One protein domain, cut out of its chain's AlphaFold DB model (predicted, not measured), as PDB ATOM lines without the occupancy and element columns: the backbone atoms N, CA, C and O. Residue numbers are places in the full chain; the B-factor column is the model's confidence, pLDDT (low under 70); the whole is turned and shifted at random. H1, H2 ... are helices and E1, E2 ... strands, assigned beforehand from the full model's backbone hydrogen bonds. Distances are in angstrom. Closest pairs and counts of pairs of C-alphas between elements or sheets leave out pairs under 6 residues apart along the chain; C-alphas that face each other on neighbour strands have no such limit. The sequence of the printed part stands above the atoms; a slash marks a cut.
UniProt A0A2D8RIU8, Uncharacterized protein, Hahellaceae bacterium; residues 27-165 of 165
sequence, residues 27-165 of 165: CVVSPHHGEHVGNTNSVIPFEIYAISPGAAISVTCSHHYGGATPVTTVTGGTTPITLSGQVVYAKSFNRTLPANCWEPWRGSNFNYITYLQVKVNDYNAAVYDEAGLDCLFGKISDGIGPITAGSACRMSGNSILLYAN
ATOM      1  N   CYS A  27      18.077  21.802  14.236       93.06
ATOM      2  CA  CYS A  27      17.920  20.957  13.055       93.06
ATOM      3  C   CYS A  27      16.437  20.913  12.666       93.06
ATOM      4  O   CYS A  27      15.597  20.704  13.540       93.06
ATOM      5  N   VAL A  28      16.121  21.064  11.381       95.75
ATOM      6  CA  VAL A  28      14.792  20.775  10.818       95.75
ATOM      7  C   VAL A  28      14.861  19.416  10.148       95.75
ATOM      8  O   VAL A  28      15.595  19.278   9.178       95.75
ATOM      9  N   VAL A  29      14.142  18.422  10.663       94.25
ATOM     10  CA  VAL A  29      14.111  17.076  10.058       94.25
ATOM     11  C   VAL A  29      12.882  16.854   9.181       94.25
ATOM     12  O   VAL A  29      12.886  15.964   8.342       94.25
ATOM     13  N   SER A  30      11.856  17.695   9.338       96.69
ATOM     14  CA  SER A  30      10.700  17.763   8.446       96.69
ATOM     15  C   SER A  30      10.218  19.216   8.332       96.69
ATOM     16  O   SER A  30      10.194  19.912   9.356       96.69
ATOM     17  N   PRO A  31       9.814  19.686   7.141       97.56
ATOM     18  CA  PRO A  31      10.012  19.013   5.854       97.56
ATOM     19  C   PRO A  31      11.499  19.004   5.452       97.56
ATOM     20  O   PRO A  31      12.303  19.750   6.021       97.56
ATOM     21  N   HIS A  32      11.865  18.182   4.472       95.94
ATOM     22  CA  HIS A  32      13.230  18.111   3.940       95.94
ATOM     23  C   HIS A  32      13.345  18.752   2.553       95.94
ATOM     24  O   HIS A  32      12.363  19.005   1.855       95.94
ATOM     25  N   HIS A  33      14.566  19.108   2.169       97.06
ATOM     26  CA  HIS A  33      14.830  19.764   0.900       97.06
ATOM     27  C   HIS A  33      14.538  18.816  -0.259       97.06
ATOM     28  O   HIS A  33      15.034  17.694  -0.303       97.06
ATOM     29  N   GLY A  34      13.771  19.314  -1.222       95.06
ATOM     30  CA  GLY A  34      13.317  18.560  -2.379       95.06
ATOM     31  C   GLY A  34      12.039  17.760  -2.131       95.06
ATOM     32  O   GLY A  34      11.591  17.061  -3.038       95.06
ATOM     33  N   GLU A  35      11.431  17.870  -0.947       95.62
ATOM     34  CA  GLU A  35      10.206  17.147  -0.620       95.62
ATOM     35  C   GLU A  35       9.026  17.611  -1.491       95.62
ATOM     36  O   GLU A  35       8.814  18.805  -1.739       95.62
ATOM     37  N   HIS A  36       8.238  16.640  -1.956       94.88
ATOM     38  CA  HIS A  36       7.025  16.869  -2.732       94.88
ATOM     39  C   HIS A  36       5.791  16.767  -1.833       94.88
ATOM     40  O   HIS A  36       5.505  15.713  -1.266       94.88
ATOM     41  N   VAL A  37       5.023  17.854  -1.757       95.06
ATOM     42  CA  VAL A  37       3.726  17.892  -1.077       95.06
ATOM     43  C   VAL A  37       2.593  17.775  -2.093       95.06
ATOM     44  O   VAL A  37       2.724  18.196  -3.239       95.06
ATOM     45  N   GLY A  38       1.449  17.220  -1.686       92.56
ATOM     46  CA  GLY A  38       0.390  16.845  -2.632       92.56
ATOM     47  C   GLY A  38      -0.152  17.996  -3.494       92.56
ATOM     48  O   GLY A  38      -0.444  17.793  -4.666       92.56
ATOM     49  N   ASN A  39      -0.297  19.188  -2.914       95.25
ATOM     50  CA  ASN A  39      -0.703  20.438  -3.571       95.25
ATOM     51  C   ASN A  39      -0.396  21.662  -2.686       95.25
ATOM     52  O   ASN A  39      -0.043  21.517  -1.512       95.25
ATOM     53  N   THR A  40      -0.606  22.872  -3.210       96.25
ATOM     54  CA  THR A  40      -0.335  24.153  -2.520       96.25
ATOM     55  C   THR A  40      -1.133  24.393  -1.224       96.25
ATOM     56  O   THR A  40      -0.730  25.216  -0.403       96.25
ATOM     57  N   ASN A  41      -2.221  23.652  -0.988       97.12
ATOM     58  CA  ASN A  41      -3.026  23.699   0.241       97.12
ATOM     59  C   ASN A  41      -2.689  22.571   1.232       97.12
ATOM     60  O   ASN A  41      -3.349  22.440   2.268       97.12
ATOM     61  N   SER A  42      -1.682  21.746   0.932       97.00
ATOM     62  CA  SER A  42      -1.292  20.633   1.799       97.00
ATOM     63  C   SER A  42      -0.867  21.125   3.175       97.00
ATOM     64  O   SER A  42      -0.243  22.177   3.333       97.00
ATOM     65  N   VAL A  43      -1.199  20.330   4.185       97.81
ATOM     66  CA  VAL A  43      -0.695  20.528   5.539       97.81
ATOM     67  C   VAL A  43       0.727  19.985   5.595       97.81
ATOM     68  O   VAL A  43       0.936  18.797   5.368       97.81
ATOM     69  N   ILE A  44       1.689  20.849   5.906       98.06
ATOM     70  CA  ILE A  44       3.106  20.492   5.975       98.06
ATOM     71  C   ILE A  44       3.481  20.199   7.432       98.06
ATOM     72  O   ILE A  44       3.264  21.070   8.291       98.06
ATOM     73  N   PRO A  45       4.024  19.007   7.734       98.12
ATOM     74  CA  PRO A  45       4.531  18.685   9.057       98.12
ATOM     75  C   PRO A  45       5.920  19.294   9.262       98.12
ATOM     76  O   PRO A  45       6.849  19.060   8.489       98.12
ATOM     77  N   PHE A  46       6.070  20.054  10.340       98.25
ATOM     78  CA  PHE A  46       7.354  20.553  10.810       98.25
ATOM     79  C   PHE A  46       7.811  19.739  12.011       98.25
ATOM     80  O   PHE A  46       7.056  19.590  12.972       98.25
ATOM     81  N   GLU A  47       9.057  19.277  11.980       97.50
ATOM     82  CA  GLU A  47       9.730  18.632  13.105       97.50
ATOM     83  C   GLU A  47      11.118  19.250  13.276       97.50
ATOM     84  O   GLU A  47      11.964  19.212  12.379       97.50
ATOM     85  N   ILE A  48      11.319  19.890  14.426       96.12
ATOM     86  CA  ILE A  48      12.482  20.733  14.695       96.12
ATOM     87  C   ILE A  48      13.062  20.373  16.056       96.12
ATOM     88  O   ILE A  48      12.342  20.307  17.051       96.12
ATOM     89  N   TYR A  49      14.379  20.216  16.110       94.19
ATOM     90  CA  TYR A  49      15.136  19.974  17.333       94.19
ATOM     91  C   TYR A  49      16.026  21.173  17.611       94.19
ATOM     92  O   TYR A  49      16.839  21.527  16.766       94.19
ATOM     93  N   ALA A  50      15.891  21.787  18.782       94.50
ATOM     94  CA  ALA A  50      16.711  22.914  19.220       94.50
ATOM     95  C   ALA A  50      17.554  22.550  20.449       94.50
ATOM     96  O   ALA A  50      17.212  21.627  21.184       94.50
ATOM     97  N   ILE A  51      18.626  23.300  20.717       92.94
ATOM     98  CA  ILE A  51      19.435  23.126  21.943       92.94
ATOM     99  C   ILE A  51      18.988  23.995  23.118       92.94
ATOM    100  O   ILE A  51      19.488  23.827  24.227       92.94
ATOM    101  N   SER A  52      18.051  24.912  22.883       93.38
ATOM    102  CA  SER A  52      17.559  25.844  23.896       93.38
ATOM    103  C   SER A  52      16.074  25.596  24.173       93.38
ATOM    104  O   SER A  52      15.284  25.570  23.221       93.38
ATOM    105  N   PRO A  53      15.667  25.451  25.448       97.12
ATOM    106  CA  PRO A  53      14.268  25.251  25.803       97.12
ATOM    107  C   PRO A  53      13.444  26.480  25.421       97.12
ATOM    108  O   PRO A  53      13.857  27.614  25.654       97.12
ATOM    109  N   GLY A  54      12.261  26.259  24.850       97.25
ATOM    110  CA  GLY A  54      11.318  27.328  24.525       97.25
ATOM    111  C   GLY A  54      11.818  28.318  23.470       97.25
ATOM    112  O   GLY A  54      11.283  29.421  23.385       97.25
ATOM    113  N   ALA A  55      12.832  27.955  22.675       95.94
ATOM    114  CA  ALA A  55      13.388  28.832  21.649       95.94
ATOM    115  C   ALA A  55      12.306  29.330  20.674       95.94
ATOM    116  O   ALA A  55      11.386  28.589  20.322       95.94
ATOM    117  N   ALA A  56      12.417  30.578  20.219       97.62
ATOM    118  CA  ALA A  56      11.489  31.121  19.233       97.62
ATOM    119  C   ALA A  56      11.782  30.497  17.866       97.62
ATOM    120  O   ALA A  56      12.889  30.613  17.363       97.62
ATOM    121  N   ILE A  57      10.814  29.834  17.248       97.81
ATOM    122  CA  ILE A  57      10.969  29.229  15.925       97.81
ATOM    123  C   ILE A  57      10.177  30.071  14.939       97.81
ATOM    124  O   ILE A  57       8.964  30.200  15.095       97.81
ATOM    125  N   SER A  58      10.836  30.617  13.924       97.81
ATOM    126  CA  SER A  58      10.179  31.344  12.838       97.81
ATOM    127  C   SER A  58      10.377  30.628  11.511       97.81
ATOM    128  O   SER A  58      11.453  30.107  11.218       97.81
ATOM    129  N   VAL A  59       9.312  30.599  10.715       98.06
ATOM    130  CA  VAL A  59       9.314  30.066   9.356       98.06
ATOM    131  C   VAL A  59       8.926  31.192   8.416       98.06
ATOM    132  O   VAL A  59       7.893  31.845   8.599       98.06
ATOM    133  N   THR A  60       9.744  31.405   7.398       97.56
ATOM    134  CA  THR A  60       9.465  32.327   6.296       97.56
ATOM    135  C   THR A  60       9.526  31.569   4.985       97.56
ATOM    136  O   THR A  60      10.352  30.672   4.840       97.56
ATOM    137  N   CYS A  61       8.687  31.945   4.032       96.62
ATOM    138  CA  CYS A  61       8.784  31.473   2.659       96.62
ATOM    139  C   CYS A  61       9.334  32.589   1.764       96.62
ATOM    140  O   CYS A  61       9.149  33.772   2.060       96.62
ATOM    141  N   SER A  62       9.998  32.229   0.675       93.19
ATOM    142  CA  SER A  62      10.486  33.176  -0.324       93.19
ATOM    143  C   SER A  62      10.306  32.644  -1.735       93.19
ATOM    144  O   SER A  62      10.255  31.433  -1.953       93.19
ATOM    145  N   HIS A  63      10.236  33.575  -2.684       85.62
ATOM    146  CA  HIS A  63      10.257  33.291  -4.119       85.62
ATOM    147  C   HIS A  63      11.704  33.299  -4.596       85.62
ATOM    148  O   HIS A  63      12.561  33.925  -3.961       85.62
ATOM    149  N   HIS A  64      11.992  32.673  -5.732       77.94
ATOM    150  CA  HIS A  64      13.368  32.597  -6.211       77.94
ATOM    151  C   HIS A  64      13.988  33.968  -6.557       77.94
ATOM    152  O   HIS A  64      15.209  34.112  -6.524       77.94
ATOM    153  N   TYR A  65      13.163  34.987  -6.842       70.06
ATOM    154  CA  TYR A  65      13.593  36.373  -7.081       70.06
ATOM    155  C   TYR A  65      13.434  37.308  -5.867       70.06
ATOM    156  O   TYR A  65      13.601  38.522  -5.993       70.06
ATOM    157  N   GLY A  66      13.168  36.761  -4.679       68.12
ATOM    158  CA  GLY A  66      13.239  37.489  -3.414       68.12
ATOM    159  C   GLY A  66      11.895  37.796  -2.754       68.12
ATOM    160  O   GLY A  66      10.824  37.427  -3.225       68.12
ATOM    161  N   GLY A  67      11.992  38.465  -1.602       81.12
ATOM    162  CA  GLY A  67      10.887  38.685  -0.669       81.12
ATOM    163  C   GLY A  67      10.753  37.530   0.324       81.12
ATOM    164  O   GLY A  67      10.581  36.382  -0.069       81.12
ATOM    165  N   ALA A  68      10.840  37.836   1.620       90.25
ATOM    166  CA  ALA A  68      10.551  36.882   2.685       90.25
ATOM    167  C   ALA A  68       9.147  37.165   3.227       90.25
ATOM    168  O   ALA A  68       8.888  38.239   3.770       90.25
ATOM    169  N   THR A  69       8.246  36.202   3.080       94.12
ATOM    170  CA  THR A  69       6.897  36.257   3.637       94.12
ATOM    171  C   THR A  69       6.857  35.432   4.925       94.12
ATOM    172  O   THR A  69       7.207  34.248   4.903       94.12
ATOM    173  N   PRO A  70       6.430  36.009   6.061       96.12
ATOM    174  CA  PRO A  70       6.223  35.249   7.289       96.12
ATOM    175  C   PRO A  70       5.160  34.159   7.116       96.12
ATOM    176  O   PRO A  70       4.049  34.432   6.667       96.12
ATOM    177  N   VAL A  71       5.479  32.930   7.524       97.56
ATOM    178  CA  VAL A  71       4.537  31.796   7.542       97.56
ATOM    179  C   VAL A  71       3.980  31.603   8.950       97.56
ATOM    180  O   VAL A  71       2.764  31.501   9.161       97.56
ATOM    181  N   THR A  72       4.875  31.510   9.936       97.88
ATOM    182  CA  THR A  72       4.508  31.330  11.341       97.88
ATOM    183  C   THR A  72       5.673  31.631  12.276       97.88
ATOM    184  O   THR A  72       6.836  31.543  11.878       97.88
ATOM    185  N   THR A  73       5.335  31.915  13.531       97.88
ATOM    186  CA  THR A  73       6.262  31.897  14.659       97.88
ATOM    187  C   THR A  73       5.638  31.061  15.768       97.88
ATOM    188  O   THR A  73       4.477  31.272  16.122       97.88
ATOM    189  N   VAL A  74       6.394  30.114  16.315       98.12
ATOM    190  CA  VAL A  74       5.956  29.238  17.407       98.12
ATOM    191  C   VAL A  74       7.032  29.139  18.481       98.12
ATOM    192  O   VAL A  74       8.219  29.299  18.215       98.12
ATOM    193  N   THR A  75       6.626  28.831  19.708       98.12
ATOM    194  CA  THR A  75       7.560  28.505  20.791       98.12
ATOM    195  C   THR A  75       7.981  27.038  20.689       98.12
ATOM    196  O   THR A  75       7.124  26.150  20.568       98.12
ATOM    197  N   GLY A  76       9.291  26.796  20.732       96.75
ATOM    198  CA  GLY A  76       9.906  25.472  20.751       96.75
ATOM    199  C   GLY A  76       9.544  24.655  21.995       96.75
ATOM    200  O   GLY A  76       8.913  25.153  22.929       96.75
ATOM    201  N   GLY A  77       9.923  23.377  22.000       96.69
ATOM    202  CA  GLY A  77       9.702  22.501  23.150       96.69
ATOM    203  C   GLY A  77      10.464  22.967  24.388       96.69
ATOM    204  O   GLY A  77      11.520  23.587  24.292       96.69
ATOM    205  N   THR A  78       9.929  22.662  25.564       97.44
ATOM    206  CA  THR A  78      10.569  22.947  26.860       97.44
ATOM    207  C   THR A  78      10.974  21.676  27.599       97.44
ATOM    208  O   THR A  78      11.823  21.725  28.486       97.44
ATOM    209  N   THR A  79      10.411  20.530  27.215       97.88
ATOM    210  CA  THR A  79      10.760  19.223  27.771       97.88
ATOM    211  C   THR A  79      12.067  18.725  27.148       97.88
ATOM    212  O   THR A  79      12.131  18.599  25.922       97.88
ATOM    213  N   PRO A  80      13.108  18.452  27.954       97.00
ATOM    214  CA  PRO A  80      14.373  17.942  27.444       97.00
ATOM    215  C   PRO A  80      14.231  16.494  26.965       97.00
ATOM    216  O   PRO A  80      13.578  15.672  27.608       97.00
ATOM    217  N   ILE A  81      14.900  16.183  25.860       94.62
ATOM    218  CA  ILE A  81      15.070  14.840  25.306       94.62
ATOM    219  C   ILE A  81      16.570  14.589  25.190       94.62
ATOM    220  O   ILE A  81      17.310  15.463  24.744       94.62
ATOM    221  N   THR A  82      17.031  13.403  25.575       92.81
ATOM    222  CA  THR A  82      18.435  13.017  25.402       92.81
ATOM    223  C   THR A  82      18.588  12.151  24.158       92.81
ATOM    224  O   THR A  82      18.071  11.039  24.118       92.81
ATOM    225  N   LEU A  83      19.326  12.648  23.163       87.56
ATOM    226  CA  LEU A  83      19.701  11.921  21.948       87.56
ATOM    227  C   LEU A  83      21.222  11.787  21.901       87.56
ATOM    228  O   LEU A  83      21.930  12.794  21.919       87.56
ATOM    229  N   SER A  84      21.721  10.550  21.884       89.50
ATOM    230  CA  SER A  84      23.161  10.236  21.827       89.50
ATOM    231  C   SER A  84      23.997  11.049  22.825       89.50
ATOM    232  O   SER A  84      25.013  11.652  22.490       89.50
ATOM    233  N   GLY A  85      23.514  11.117  24.073       85.56
ATOM    234  CA  GLY A  85      24.170  11.828  25.176       85.56
ATOM    235  C   GLY A  85      24.011  13.353  25.171       85.56
ATOM    236  O   GLY A  85      24.492  14.006  26.095       85.56
ATOM    237  N   GLN A  86      23.318  13.936  24.191       89.62
ATOM    238  CA  GLN A  86      23.059  15.373  24.117       89.62
ATOM    239  C   GLN A  86      21.603  15.699  24.449       89.62
ATOM    240  O   GLN A  86      20.686  15.025  23.984       89.62
ATOM    241  N   VAL A  87      21.385  16.765  25.220       92.94
ATOM    242  CA  VAL A  87      20.042  17.293  25.482       92.94
ATOM    243  C   VAL A  87      19.592  18.176  24.321       92.94
ATOM    244  O   VAL A  87      20.309  19.088  23.911       92.94
ATOM    245  N   VAL A  88      18.392  17.907  23.819       94.44
ATOM    246  CA  VAL A  88      17.695  18.681  22.791       94.44
ATOM    247  C   VAL A  88      16.234  18.886  23.184       94.44
ATOM    248  O   VAL A  88      15.706  18.215  24.071       94.44
ATOM    249  N   TYR A  89      15.569  19.806  22.501       96.25
ATOM    250  CA  TYR A  89      14.178  20.171  22.725       96.25
ATOM    251  C   TYR A  89      13.430  20.079  21.401       96.25
ATOM    252  O   TYR A  89      13.675  20.864  20.482       96.25
ATOM    253  N   ALA A  90      12.540  19.095  21.295       95.44
ATOM    254  CA  ALA A  90      11.772  18.858  20.082       95.44
ATOM    255  C   ALA A  90      10.539  19.762  20.013       95.44
ATOM    256  O   ALA A  90       9.882  20.049  21.018       95.44
ATOM    257  N   LYS A  91      10.188  20.174  18.800       97.56
ATOM    258  CA  LYS A  91       8.930  20.834  18.486       97.56
ATOM    259  C   LYS A  91       8.378  20.269  17.189       97.56
ATOM    260  O   LYS A  91       9.034  20.358  16.155       97.56
ATOM    261  N   SER A  92       7.134  19.806  17.251       98.00
ATOM    262  CA  SER A  92       6.361  19.430  16.073       98.00
ATOM    263  C   SER A  92       5.133  20.321  15.933       98.00
ATOM    264  O   SER A  92       4.514  20.703  16.932       98.00
ATOM    265  N   PHE A  93       4.794  20.689  14.702       98.38
ATOM    266  CA  PHE A  93       3.565  21.411  14.380       98.38
ATOM    267  C   PHE A  93       3.213  21.248  12.904       98.38
ATOM    268  O   PHE A  93       4.064  20.952  12.078       98.38
ATOM    269  N   ASN A  94       1.951  21.497  12.578       98.25
ATOM    270  CA  ASN A  94       1.430  21.402  11.223       98.25
ATOM    271  C   ASN A  94       1.104  22.794  10.686       98.25
ATOM    272  O   ASN A  94       0.567  23.635  11.417       98.25
ATOM    273  N   ARG A  95       1.400  23.044   9.407       98.00
ATOM    274  CA  ARG A  95       1.111  24.337   8.783       98.00
ATOM    275  C   ARG A  95       0.784  24.197   7.301       98.00
ATOM    276  O   ARG A  95       1.567  23.637   6.547       98.00
ATOM    277  N   THR A  96      -0.339  24.768   6.878       97.69
ATOM    278  CA  THR A  96      -0.573  25.083   5.462       97.69
ATOM    279  C   THR A  96       0.119  26.403   5.145       97.69
ATOM    280  O   THR A  96      -0.005  27.367   5.910       97.69
ATOM    281  N   LEU A  97       0.872  26.451   4.047       96.88
ATOM    282  CA  LEU A  97       1.556  27.675   3.642       96.88
ATOM    283  C   LEU A  97       0.561  28.686   3.057       96.88
ATOM    284  O   LEU A  97      -0.374  28.290   2.359       96.88
ATOM    285  N   PRO A  98       0.754  29.992   3.308       95.56
ATOM    286  CA  PRO A  98       0.051  31.040   2.583       95.56
ATOM    287  C   PRO A  98       0.137  30.855   1.060       95.56
ATOM    288  O   PRO A  98       1.182  30.477   0.537       95.56
ATOM    289  N   ALA A  99      -0.936  31.179   0.332       93.69
ATOM    290  CA  ALA A  99      -0.969  31.038  -1.128       93.69
ATOM    291  C   ALA A  99       0.158  31.824  -1.823       93.69
ATOM    292  O   ALA A  99       0.731  31.358  -2.801       93.69
ATOM    293  N   ASN A 100       0.528  32.985  -1.275       92.94
ATOM    294  CA  ASN A 100       1.625  33.808  -1.775       92.94
ATOM    295  C   ASN A 100       3.023  33.253  -1.453       92.94
ATOM    296  O   ASN A 100       3.998  33.910  -1.792       92.94
ATOM    297  N   CYS A 101       3.155  32.088  -0.814       95.12
ATOM    298  CA  CYS A 101       4.435  31.387  -0.701       95.12
ATOM    299  C   CYS A 101       4.795  30.599  -1.958       95.12
ATOM    300  O   CYS A 101       5.973  30.327  -2.177       95.12
ATOM    301  N   TRP A 102       3.796  30.208  -2.748       94.56
ATOM    302  CA  TRP A 102       3.980  29.348  -3.906       94.56
ATOM    303  C   TRP A 102       4.206  30.183  -5.159       94.56
ATOM    304  O   TRP A 102       3.417  31.078  -5.466       94.56
ATOM    305  N   GLU A 103       5.259  29.866  -5.906       93.44
ATOM    306  CA  GLU A 103       5.498  30.428  -7.233       93.44
ATOM    307  C   GLU A 103       5.293  29.351  -8.311       93.44
ATOM    308  O   GLU A 103       5.652  28.190  -8.089       93.44
ATOM    309  N   PRO A 104       4.701  29.696  -9.471       93.19
ATOM    310  CA  PRO A 104       4.568  28.758 -10.576       93.19
ATOM    311  C   PRO A 104       5.935  28.266 -11.055       93.19
ATOM    312  O   PRO A 104       6.831  29.062 -11.342       93.19
ATOM    313  N   TRP A 105       6.067  26.957 -11.219       90.75
ATOM    314  CA  TRP A 105       7.272  26.302 -11.704       90.75
ATOM    315  C   TRP A 105       7.012  25.665 -13.063       90.75
ATOM    316  O   TRP A 105       6.015  24.984 -13.271       90.75
ATOM    317  N   ARG A 106       7.920  25.895 -14.016       80.44
ATOM    318  CA  ARG A 106       7.851  25.314 -15.369       80.44
ATOM    319  C   ARG A 106       8.798  24.122 -15.523       80.44
ATOM    320  O   ARG A 106       9.419  23.958 -16.570       80.44
ATOM    321  N   GLY A 107       8.956  23.329 -14.465       72.56
ATOM    322  CA  GLY A 107       9.682  22.060 -14.511       72.56
ATOM    323  C   GLY A 107       8.780  20.903 -14.927       72.56
ATOM    324  O   GLY A 107       7.562  21.000 -14.872       72.56
ATOM    325  N   SER A 108       9.382  19.787 -15.339       66.56
ATOM    326  CA  SER A 108       8.672  18.684 -16.004       66.56
ATOM    327  C   SER A 108       7.655  17.929 -15.139       66.56
ATOM    328  O   SER A 108       6.826  17.226 -15.704       66.56
ATOM    329  N   ASN A 109       7.703  18.054 -13.806       83.19
ATOM    330  CA  ASN A 109       6.944  17.185 -12.893       83.19
ATOM    331  C   ASN A 109       6.143  17.920 -11.802       83.19
ATOM    332  O   ASN A 109       5.458  17.252 -11.034       83.19
ATOM    333  N   PHE A 110       6.243  19.252 -11.699       87.62
ATOM    334  CA  PHE A 110       5.621  20.028 -10.616       87.62
ATOM    335  C   PHE A 110       5.160  21.393 -11.115       87.62
ATOM    336  O   PHE A 110       5.880  22.042 -11.875       87.62
ATOM    337  N   ASN A 111       4.002  21.844 -10.632       93.00
ATOM    338  CA  ASN A 111       3.400  23.115 -11.036       93.00
ATOM    339  C   ASN A 111       3.848  24.291 -10.164       93.00
ATOM    340  O   ASN A 111       3.769  25.439 -10.604       93.00
ATOM    341  N   TYR A 112       4.306  24.023  -8.938       95.00
ATOM    342  CA  TYR A 112       4.658  25.049  -7.962       95.00
ATOM    343  C   TYR A 112       5.910  24.685  -7.169       95.00
ATOM    344  O   TYR A 112       6.160  23.513  -6.878       95.00
ATOM    345  N   ILE A 113       6.654  25.716  -6.772       95.50
ATOM    346  CA  ILE A 113       7.745  25.613  -5.802       95.50
ATOM    347  C   ILE A 113       7.616  26.669  -4.707       95.50
ATOM    348  O   ILE A 113       6.911  27.669  -4.855       95.50
ATOM    349  N   THR A 114       8.315  26.445  -3.600       95.69
ATOM    350  CA  THR A 114       8.569  27.463  -2.579       95.69
ATOM    351  C   THR A 114       9.884  27.174  -1.867       95.69
ATOM    352  O   THR A 114      10.284  26.017  -1.733       95.69
ATOM    353  N   TYR A 115      10.545  28.221  -1.383       95.88
ATOM    354  CA  TYR A 115      11.722  28.102  -0.532       95.88
ATOM    355  C   TYR A 115      11.340  28.478   0.893       95.88
ATOM    356  O   TYR A 115      10.893  29.595   1.136       95.88
ATOM    357  N   LEU A 116      11.538  27.575   1.847       97.00
ATOM    358  CA  LEU A 116      11.342  27.847   3.265       97.00
ATOM    359  C   LEU A 116      12.674  28.110   3.947       97.00
ATOM    360  O   LEU A 116      13.638  27.374   3.763       97.00
ATOM    361  N   GLN A 117      12.707  29.117   4.804       96.06
ATOM    362  CA  GLN A 117      13.784  29.345   5.752       96.06
ATOM    363  C   GLN A 117      13.223  29.178   7.159       96.06
ATOM    364  O   GLN A 117      12.187  29.752   7.503       96.06
ATOM    365  N   VAL A 118      13.928  28.396   7.971       96.62
ATOM    366  CA  VAL A 118      13.583  28.172   9.373       96.62
ATOM    367  C   VAL A 118      14.682  28.761  10.237       96.62
ATOM    368  O   VAL A 118      15.859  28.421  10.091       96.62
ATOM    369  N   LYS A 119      14.295  29.648  11.150       96.12
ATOM    370  CA  LYS A 119      15.193  30.195  12.163       96.12
ATOM    371  C   LYS A 119      14.749  29.771  13.547       96.12
ATOM    372  O   LYS A 119      13.557  29.757  13.847       96.12
ATOM    373  N   VAL A 120      15.726  29.472  14.392       95.25
ATOM    374  CA  VAL A 120      15.538  29.245  15.820       95.25
ATOM    375  C   VAL A 120      16.304  30.326  16.571       95.25
ATOM    376  O   VAL A 120      17.524  30.454  16.453       95.25
ATOM    377  N   ASN A 121      15.552  31.140  17.305       93.19
ATOM    378  CA  ASN A 121      15.908  32.493  17.700       93.19
ATOM    379  C   ASN A 121      16.323  33.282  16.445       93.19
ATOM    380  O   ASN A 121      15.533  33.397  15.509       93.19
ATOM    381  N   ASP A 122      17.575  33.729  16.375       90.56
ATOM    382  CA  ASP A 122      18.107  34.487  15.237       90.56
ATOM    383  C   ASP A 122      18.988  33.653  14.293       90.56
ATOM    384  O   ASP A 122      19.541  34.171  13.320       90.56
ATOM    385  N   TYR A 123      19.118  32.349  14.553       91.94
ATOM    386  CA  TYR A 123      20.026  31.466  13.826       91.94
ATOM    387  C   TYR A 123      19.275  30.597  12.829       91.94
ATOM    388  O   TYR A 123      18.226  30.040  13.144       91.94
ATOM    389  N   ASN A 124      19.845  30.427  11.636       93.25
ATOM    390  CA  ASN A 124      19.337  29.450  10.678       93.25
ATOM    391  C   ASN A 124      19.447  28.045  11.272       93.25
ATOM    392  O   ASN A 124      20.518  27.648  11.740       93.25
ATOM    393  N   ALA A 125      18.350  27.298  11.223       94.00
ATOM    394  CA  ALA A 125      18.391  25.877  11.509       94.00
ATOM    395  C   ALA A 125      19.134  25.143  10.377       94.00
ATOM    396  O   ALA A 125      19.106  25.581   9.224       94.00
ATOM    397  N   ALA A 126      19.804  24.031  10.690       94.69
ATOM    398  CA  ALA A 126      20.251  23.120   9.640       94.69
ATOM    399  C   ALA A 126      19.042  22.517   8.942       94.69
ATOM    400  O   ALA A 126      18.064  22.137   9.589       94.69
ATOM    401  N   VAL A 127      19.176  22.391   7.632       95.62
ATOM    402  CA  VAL A 127      18.217  21.743   6.751       95.62
ATOM    403  C   VAL A 127      18.947  20.642   5.991       95.62
ATOM    404  O   VAL A 127      20.168  20.708   5.792       95.62
ATOM    405  N   TYR A 128      18.198  19.626   5.592       96.62
ATOM    406  CA  TYR A 128      18.724  18.404   5.001       96.62
ATOM    407  C   TYR A 128      17.883  18.054   3.780       96.62
ATOM    408  O   TYR A 128      16.688  18.339   3.771       96.62
ATOM    409  N   ASP A 129      18.501  17.453   2.774       96.88
ATOM    410  CA  ASP A 129      17.813  16.621   1.793       96.88
ATOM    411  C   ASP A 129      17.698  15.188   2.344       96.88
ATOM    412  O   ASP A 129      18.071  14.916   3.489       96.88
ATOM    413  N   GLU A 130      17.175  14.265   1.540       95.25
ATOM    414  CA  GLU A 130      17.014  12.856   1.924       95.25
ATOM    415  C   GLU A 130      18.349  12.220   2.367       95.25
ATOM    416  O   GLU A 130      18.451  11.675   3.466       95.25
ATOM    417  N   ALA A 131      19.419  12.398   1.583       96.56
ATOM    418  CA  ALA A 131      20.745  11.868   1.912       96.56
ATOM    419  C   ALA A 131      21.346  12.500   3.184       96.56
ATOM    420  O   ALA A 131      22.036  11.834   3.963       96.56
ATOM    421  N   GLY A 132      21.091  13.789   3.418       96.38
ATOM    422  CA  GLY A 132      21.487  14.494   4.630       96.38
ATOM    423  C   GLY A 132      20.770  13.973   5.877       96.38
ATOM    424  O   GLY A 132      21.401  13.860   6.930       96.38
ATOM    425  N   LEU A 133      19.486  13.609   5.770       95.69
ATOM    426  CA  LEU A 133      18.746  12.971   6.864       95.69
ATOM    427  C   LEU A 133      19.283  11.573   7.170       95.69
ATOM    428  O   LEU A 133      19.534  11.267   8.337       95.69
ATOM    429  N   ASP A 134      19.547  10.762   6.145       96.75
ATOM    430  CA  ASP A 134      20.161   9.441   6.318       96.75
ATOM    431  C   ASP A 134      21.524   9.546   7.019       96.75
ATOM    432  O   ASP A 134      21.810   8.820   7.976       96.75
ATOM    433  N   CYS A 135      22.350  10.513   6.608       96.94
ATOM    434  CA  CYS A 135      23.612  10.826   7.275       96.94
ATOM    435  C   CYS A 135      23.396  11.224   8.744       96.94
ATOM    436  O   CYS A 135      24.111  10.735   9.626       96.94
ATOM    437  N   LEU A 136      22.432  12.112   9.019       94.75
ATOM    438  CA  LEU A 136      22.138  12.606  10.364       94.75
ATOM    439  C   LEU A 136      21.757  11.452  11.293       94.75
ATOM    440  O   LEU A 136      22.355  11.301  12.362       94.75
ATOM    441  N   PHE A 137      20.792  10.630  10.884       93.88
ATOM    442  CA  PHE A 137      20.312   9.515  11.692       93.88
ATOM    443  C   PHE A 137      21.365   8.417  11.837       93.88
ATOM    444  O   PHE A 137      21.535   7.903  12.944       93.88
ATOM    445  N   GLY A 138      22.137   8.127  10.785       94.81
ATOM    446  CA  GLY A 138      23.271   7.205  10.859       94.81
ATOM    447  C   GLY A 138      24.297   7.645  11.906       94.81
ATOM    448  O   GLY A 138      24.624   6.889  12.817       94.81
ATOM    449  N   LYS A 139      24.721   8.914  11.872       93.75
ATOM    450  CA  LYS A 139      25.669   9.457  12.857       93.75
ATOM    451  C   LYS A 139      25.118   9.458  14.282       93.75
ATOM    452  O   LYS A 139      25.858   9.155  15.216       93.75
ATOM    453  N   ILE A 140      23.840   9.794  14.465       91.94
ATOM    454  CA  ILE A 140      23.195   9.729  15.784       91.94
ATOM    455  C   ILE A 140      23.188   8.286  16.293       91.94
ATOM    456  O   ILE A 140      23.543   8.061  17.451       91.94
ATOM    457  N   SER A 141      22.863   7.316  15.434       93.31
ATOM    458  CA  SER A 141      22.918   5.886  15.759       93.31
ATOM    459  C   SER A 141      24.331   5.419  16.130       93.31
ATOM    460  O   SER A 141      24.477   4.568  17.004       93.31
ATOM    461  N   ASP A 142      25.371   6.021  15.546       94.56
ATOM    462  CA  ASP A 142      26.781   5.787  15.900       94.56
ATOM    463  C   ASP A 142      27.203   6.467  17.223       94.56
ATOM    464  O   ASP A 142      28.375   6.454  17.603       94.56
ATOM    465  N   GLY A 143      26.265   7.099  17.937       91.75
ATOM    466  CA  GLY A 143      26.514   7.790  19.202       91.75
ATOM    467  C   GLY A 143      27.055   9.214  19.047       91.75
ATOM    468  O   GLY A 143      27.420   9.839  20.044       91.75
ATOM    469  N   ILE A 144      27.098   9.763  17.829       91.00
ATOM    470  CA  ILE A 144      27.485  11.158  17.608       91.00
ATOM    471  C   ILE A 144      26.319  12.058  18.022       91.00
ATOM    472  O   ILE A 144      25.192  11.891  17.562       91.00
ATOM    473  N   GLY A 145      26.593  13.049  18.872       86.88
ATOM    474  CA  GLY A 145      25.570  13.994  19.318       86.88
ATOM    475  C   GLY A 145      24.879  14.712  18.139       86.88
ATOM    476  O   GLY A 145      25.557  15.080  17.173       86.88
ATOM    477  N   PRO A 146      23.556  14.955  18.208       86.75
ATOM    478  CA  PRO A 146      22.735  15.512  17.130       86.75
ATOM    479  C   PRO A 146      23.251  16.830  16.550       86.75
ATOM    480  O   PRO A 146      23.060  17.085  15.366       86.75
ATOM    481  N   ILE A 147      23.936  17.665  17.333       84.19
ATOM    482  CA  ILE A 147      24.490  18.935  16.836       84.19
ATOM    483  C   ILE A 147      25.742  18.727  15.998       84.19
ATOM    484  O   ILE A 147      25.885  19.332  14.934       84.19
ATOM    485  N   THR A 148      26.631  17.840  16.438       87.69
ATOM    486  CA  THR A 148      27.816  17.463  15.663       87.69
ATOM    487  C   THR A 148      27.404  16.714  14.399       87.69
ATOM    488  O   THR A 148      27.900  17.023  13.317       87.69
ATOM    489  N   ALA A 149      26.461  15.774  14.521       91.12
ATOM    490  CA  ALA A 149      25.897  15.046  13.391       91.12
ATOM    491  C   ALA A 149      25.213  16.001  12.398       91.12
ATOM    492  O   ALA A 149      25.534  15.987  11.213       91.12
ATOM    493  N   GLY A 150      24.360  16.903  12.888       90.50
ATOM    494  CA  GLY A 150      23.656  17.879  12.060       90.50
ATOM    495  C   GLY A 150      24.585  18.834  11.323       90.50
ATOM    496  O   GLY A 150      24.407  19.083  10.135       90.50
ATOM    497  N   SER A 151      25.642  19.313  11.981       89.50
ATOM    498  CA  SER A 151      26.640  20.169  11.331       89.50
ATOM    499  C   SER A 151      27.389  19.440  10.209       89.50
ATOM    500  O   SER A 151      27.696  20.044   9.182       89.50
ATOM    501  N   ALA A 152      27.648  18.139  10.380       91.88
ATOM    502  CA  ALA A 152      28.349  17.319   9.398       91.88
ATOM    503  C   ALA A 152      27.469  16.880   8.214       91.88
ATOM    504  O   ALA A 152      28.008  16.628   7.139       91.88
ATOM    505  N   CYS A 153      26.154  16.760   8.416       94.81
ATOM    506  CA  CYS A 153      25.229  16.185   7.434       94.81
ATOM    507  C   CYS A 153      24.318  17.209   6.744       94.81
ATOM    508  O   CYS A 153      23.614  16.856   5.802       94.81
ATOM    509  N   ARG A 154      24.290  18.464   7.209       93.62
ATOM    510  CA  ARG A 154      23.452  19.509   6.606       93.62
ATOM    511  C   ARG A 154      23.849  19.805   5.165       93.62
ATOM    512  O   ARG A 154      25.016  19.703   4.781       93.62
ATOM    513  N   MET A 155      22.888  20.319   4.412       92.69
ATOM    514  CA  MET A 155      23.166  20.926   3.118       92.69
ATOM    515  C   MET A 155      24.008  22.205   3.258       92.69
ATOM    516  O   MET A 155      24.050  22.845   4.312       92.69
ATOM    517  N   SER A 156      24.656  22.616   2.165       85.38
ATOM    518  CA  SER A 156      25.372  23.899   2.097       85.38
ATOM    519  C   SER A 156      24.432  25.112   2.144       85.38
ATOM    520  O   SER A 156      24.848  26.193   2.561       85.38
ATOM    521  N   GLY A 157      23.170  24.933   1.738       86.31
ATOM    522  CA  GLY A 157      22.105  25.928   1.841       86.31
ATOM    523  C   GLY A 157      21.375  25.900   3.186       86.31
ATOM    524  O   GLY A 157      21.445  24.940   3.945       86.31
ATOM    525  N   ASN A 158      20.636  26.971   3.468       88.31
ATOM    526  CA  ASN A 158      19.797  27.140   4.662       88.31
ATOM    527  C   ASN A 158      18.297  27.221   4.330       88.31
ATOM    528  O   ASN A 158      17.499  27.641   5.173       88.31
ATOM    529  N   SER A 159      17.932  26.857   3.101       93.50
ATOM    530  CA  SER A 159      16.562  26.889   2.606       93.50
ATOM    531  C   SER A 159      16.104  25.505   2.160       93.50
ATOM    532  O   SER A 159      16.832  24.764   1.498       93.50
ATOM    533  N   ILE A 160      14.865  25.181   2.505       96.25
ATOM    534  CA  ILE A 160      14.168  23.964   2.104       96.25
ATOM    535  C   ILE A 160      13.380  24.300   0.843       96.25
ATOM    536  O   ILE A 160      12.479  25.134   0.894       96.25
ATOM    537  N   LEU A 161      13.725  23.685  -0.283       95.50
ATOM    538  CA  LEU A 161      12.906  23.750  -1.489       95.50
ATOM    539  C   LEU A 161      11.796  22.707  -1.374       95.50
ATOM    540  O   LEU A 161      12.100  21.542  -1.143       95.50
ATOM    541  N   LEU A 162      10.542  23.116  -1.546       96.06
ATOM    542  CA  LEU A 162       9.405  22.202  -1.636       96.06
ATOM    543  C   LEU A 162       8.753  22.289  -3.007       96.06
ATOM    544  O   LEU A 162       8.674  23.370  -3.594       96.06
ATOM    545  N   TYR A 163       8.231  21.155  -3.464       95.44
ATOM    546  CA  TYR A 163       7.478  21.033  -4.708       95.44
ATOM    547  C   TYR A 163       6.003  20.754  -4.432       95.44
ATOM    548  O   TYR A 163       5.675  20.037  -3.488       95.44
ATOM    549  N   ALA A 164       5.116  21.273  -5.280       94.75
ATOM    550  CA  ALA A 164       3.685  20.985  -5.241       94.75
ATOM    551  C   ALA A 164       3.076  20.902  -6.651       94.75
ATOM    552  O   ALA A 164       3.611  21.463  -7.615       94.75
ATOM    553  N   ASN A 165       1.930  20.221  -6.748       91.56
ATOM    554  CA  ASN A 165       1.075  20.181  -7.938       91.56
ATOM    555  C   ASN A 165      -0.114  21.142  -7.856       91.56
ATOM    556  O   ASN A 165      -0.586  21.437  -6.731       91.56
TER     557      ASN A 165
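This is residues 27 to 165 of the 165 residues of an uncharacterized protein of Hahellaceae bacterium (UniProt A0A2D8RIU8). Two strongly twisted sheets make a loose sandwich, partly face to face with their strands crossed, and a helical hairpin of H1 and H2 packs beside the edge strand E1 of the smaller sheet. The long axis runs from the turn between E6 and E7 to the turn between E8 and E9. The 139 printed residues hold, along the chain, E1 to E9, H1, H2 and E10, ten named strands and two named helices, of the class mixed, helices and strands. The smaller sheet has the order E1, E3, E7, E6, all antiparallel; the larger is a branched, mixed sheet of E2, E4, E5, E8, E9 and E10, in which only E2 and E10 are parallel. The whole is compact, with a radius of gyration of the C-alphas of 15.0 A, and elongated, with spans of 45 by 28 by 23 A.

E1, residues 27 to 30, begins at C-alpha 27, (17.920, 20.957, 13.055). E2 is residues 35 to 37. E3, residues 43 to 50, is 22.3 A long from first to last C-alpha. E4, residues 56 to 63, is 23.5 A long, and E5, residues 66 to 75, 26.4 A. E6 is residues 81 to 83. E7, residues 86 to 96, is 31.6 A long and begins at C-alpha 86, (23.059, 15.373, 24.117). E8 is residues 103 to 107. E9, residues 110 to 120, is 29.7 A long. H1, residues 130 to 141, is 16.6 A long, and H2 is residues 146 to 153. E10, residues 159 to 164, is 16.2 A long and ends at C-alpha 164, (3.685, 20.985, -5.241).

In the sheet E1, E3, E7, E6 the edge strands are E1 and E6. E1 and E3 are antiparallel at 157 degrees, with N 27 and O 49 2.8 A apart, within hydrogen-bond range. E3 and E7 are antiparallel at 162 degrees, with N 46 and O 93 at 2.8 A. E7 pairs with E3 over residues 89 to 96 and with E6, its hairpin partner, over residues 86 to 88, where N 81 and O 88 are 2.8 A apart. In the branched sheet E9 has three neighbours. E4, beside its residues 115 to 120, and E8, beside 110 to 113, lie on one side of it, and E10, beside 110 to 117, on the other side. N 60 and O 117 of E4 and E9 are 3.0 A apart, N 105 and O 111 of the hairpin E8 and E9 2.8 A, and N 116 and O 160 of E9 and E10 2.8 A. E5 forms a hairpin with E4, with N 57 and O 74 at 2.8 A. E2 is parallel to E10, with N 37 and O 163 at 2.9 A. The parts of the two sheets that face each other are 8.8 A apart centre to centre, their best planes 31 degrees apart and their strands at 43 degrees. H2 is on the smaller sheet at a height over the sheet of 9.2 A, only just over none of its strands, with 2 of its C-alphas falling on E1; the closest C-alphas of E1 and H2, Cys 27 and Gly 150, are 6.6 A apart. H1 only grazes that sheet with its residues 130 to 141. H1 and H2 touch, closest at the C-alphas of Gly 132 and Cys 153, 5.0 A, in a steep tilt of 40 degrees, opposite ways. Neither helix is on the branched sheet. In H1 and H2 every O i to N i+4 pair is within hydrogen-bond range.

The two C-alphas farthest apart, those of Gly 85 and Arg 106, are 45.7 A apart. The printed part has no cut, and no link is long; E7 to E8 and E9 to H1 are short but not tight. Asn 165 is the chain's last residue. The mean pLDDT of the printed part is 93.3, and residues 66 and 108 are under 70.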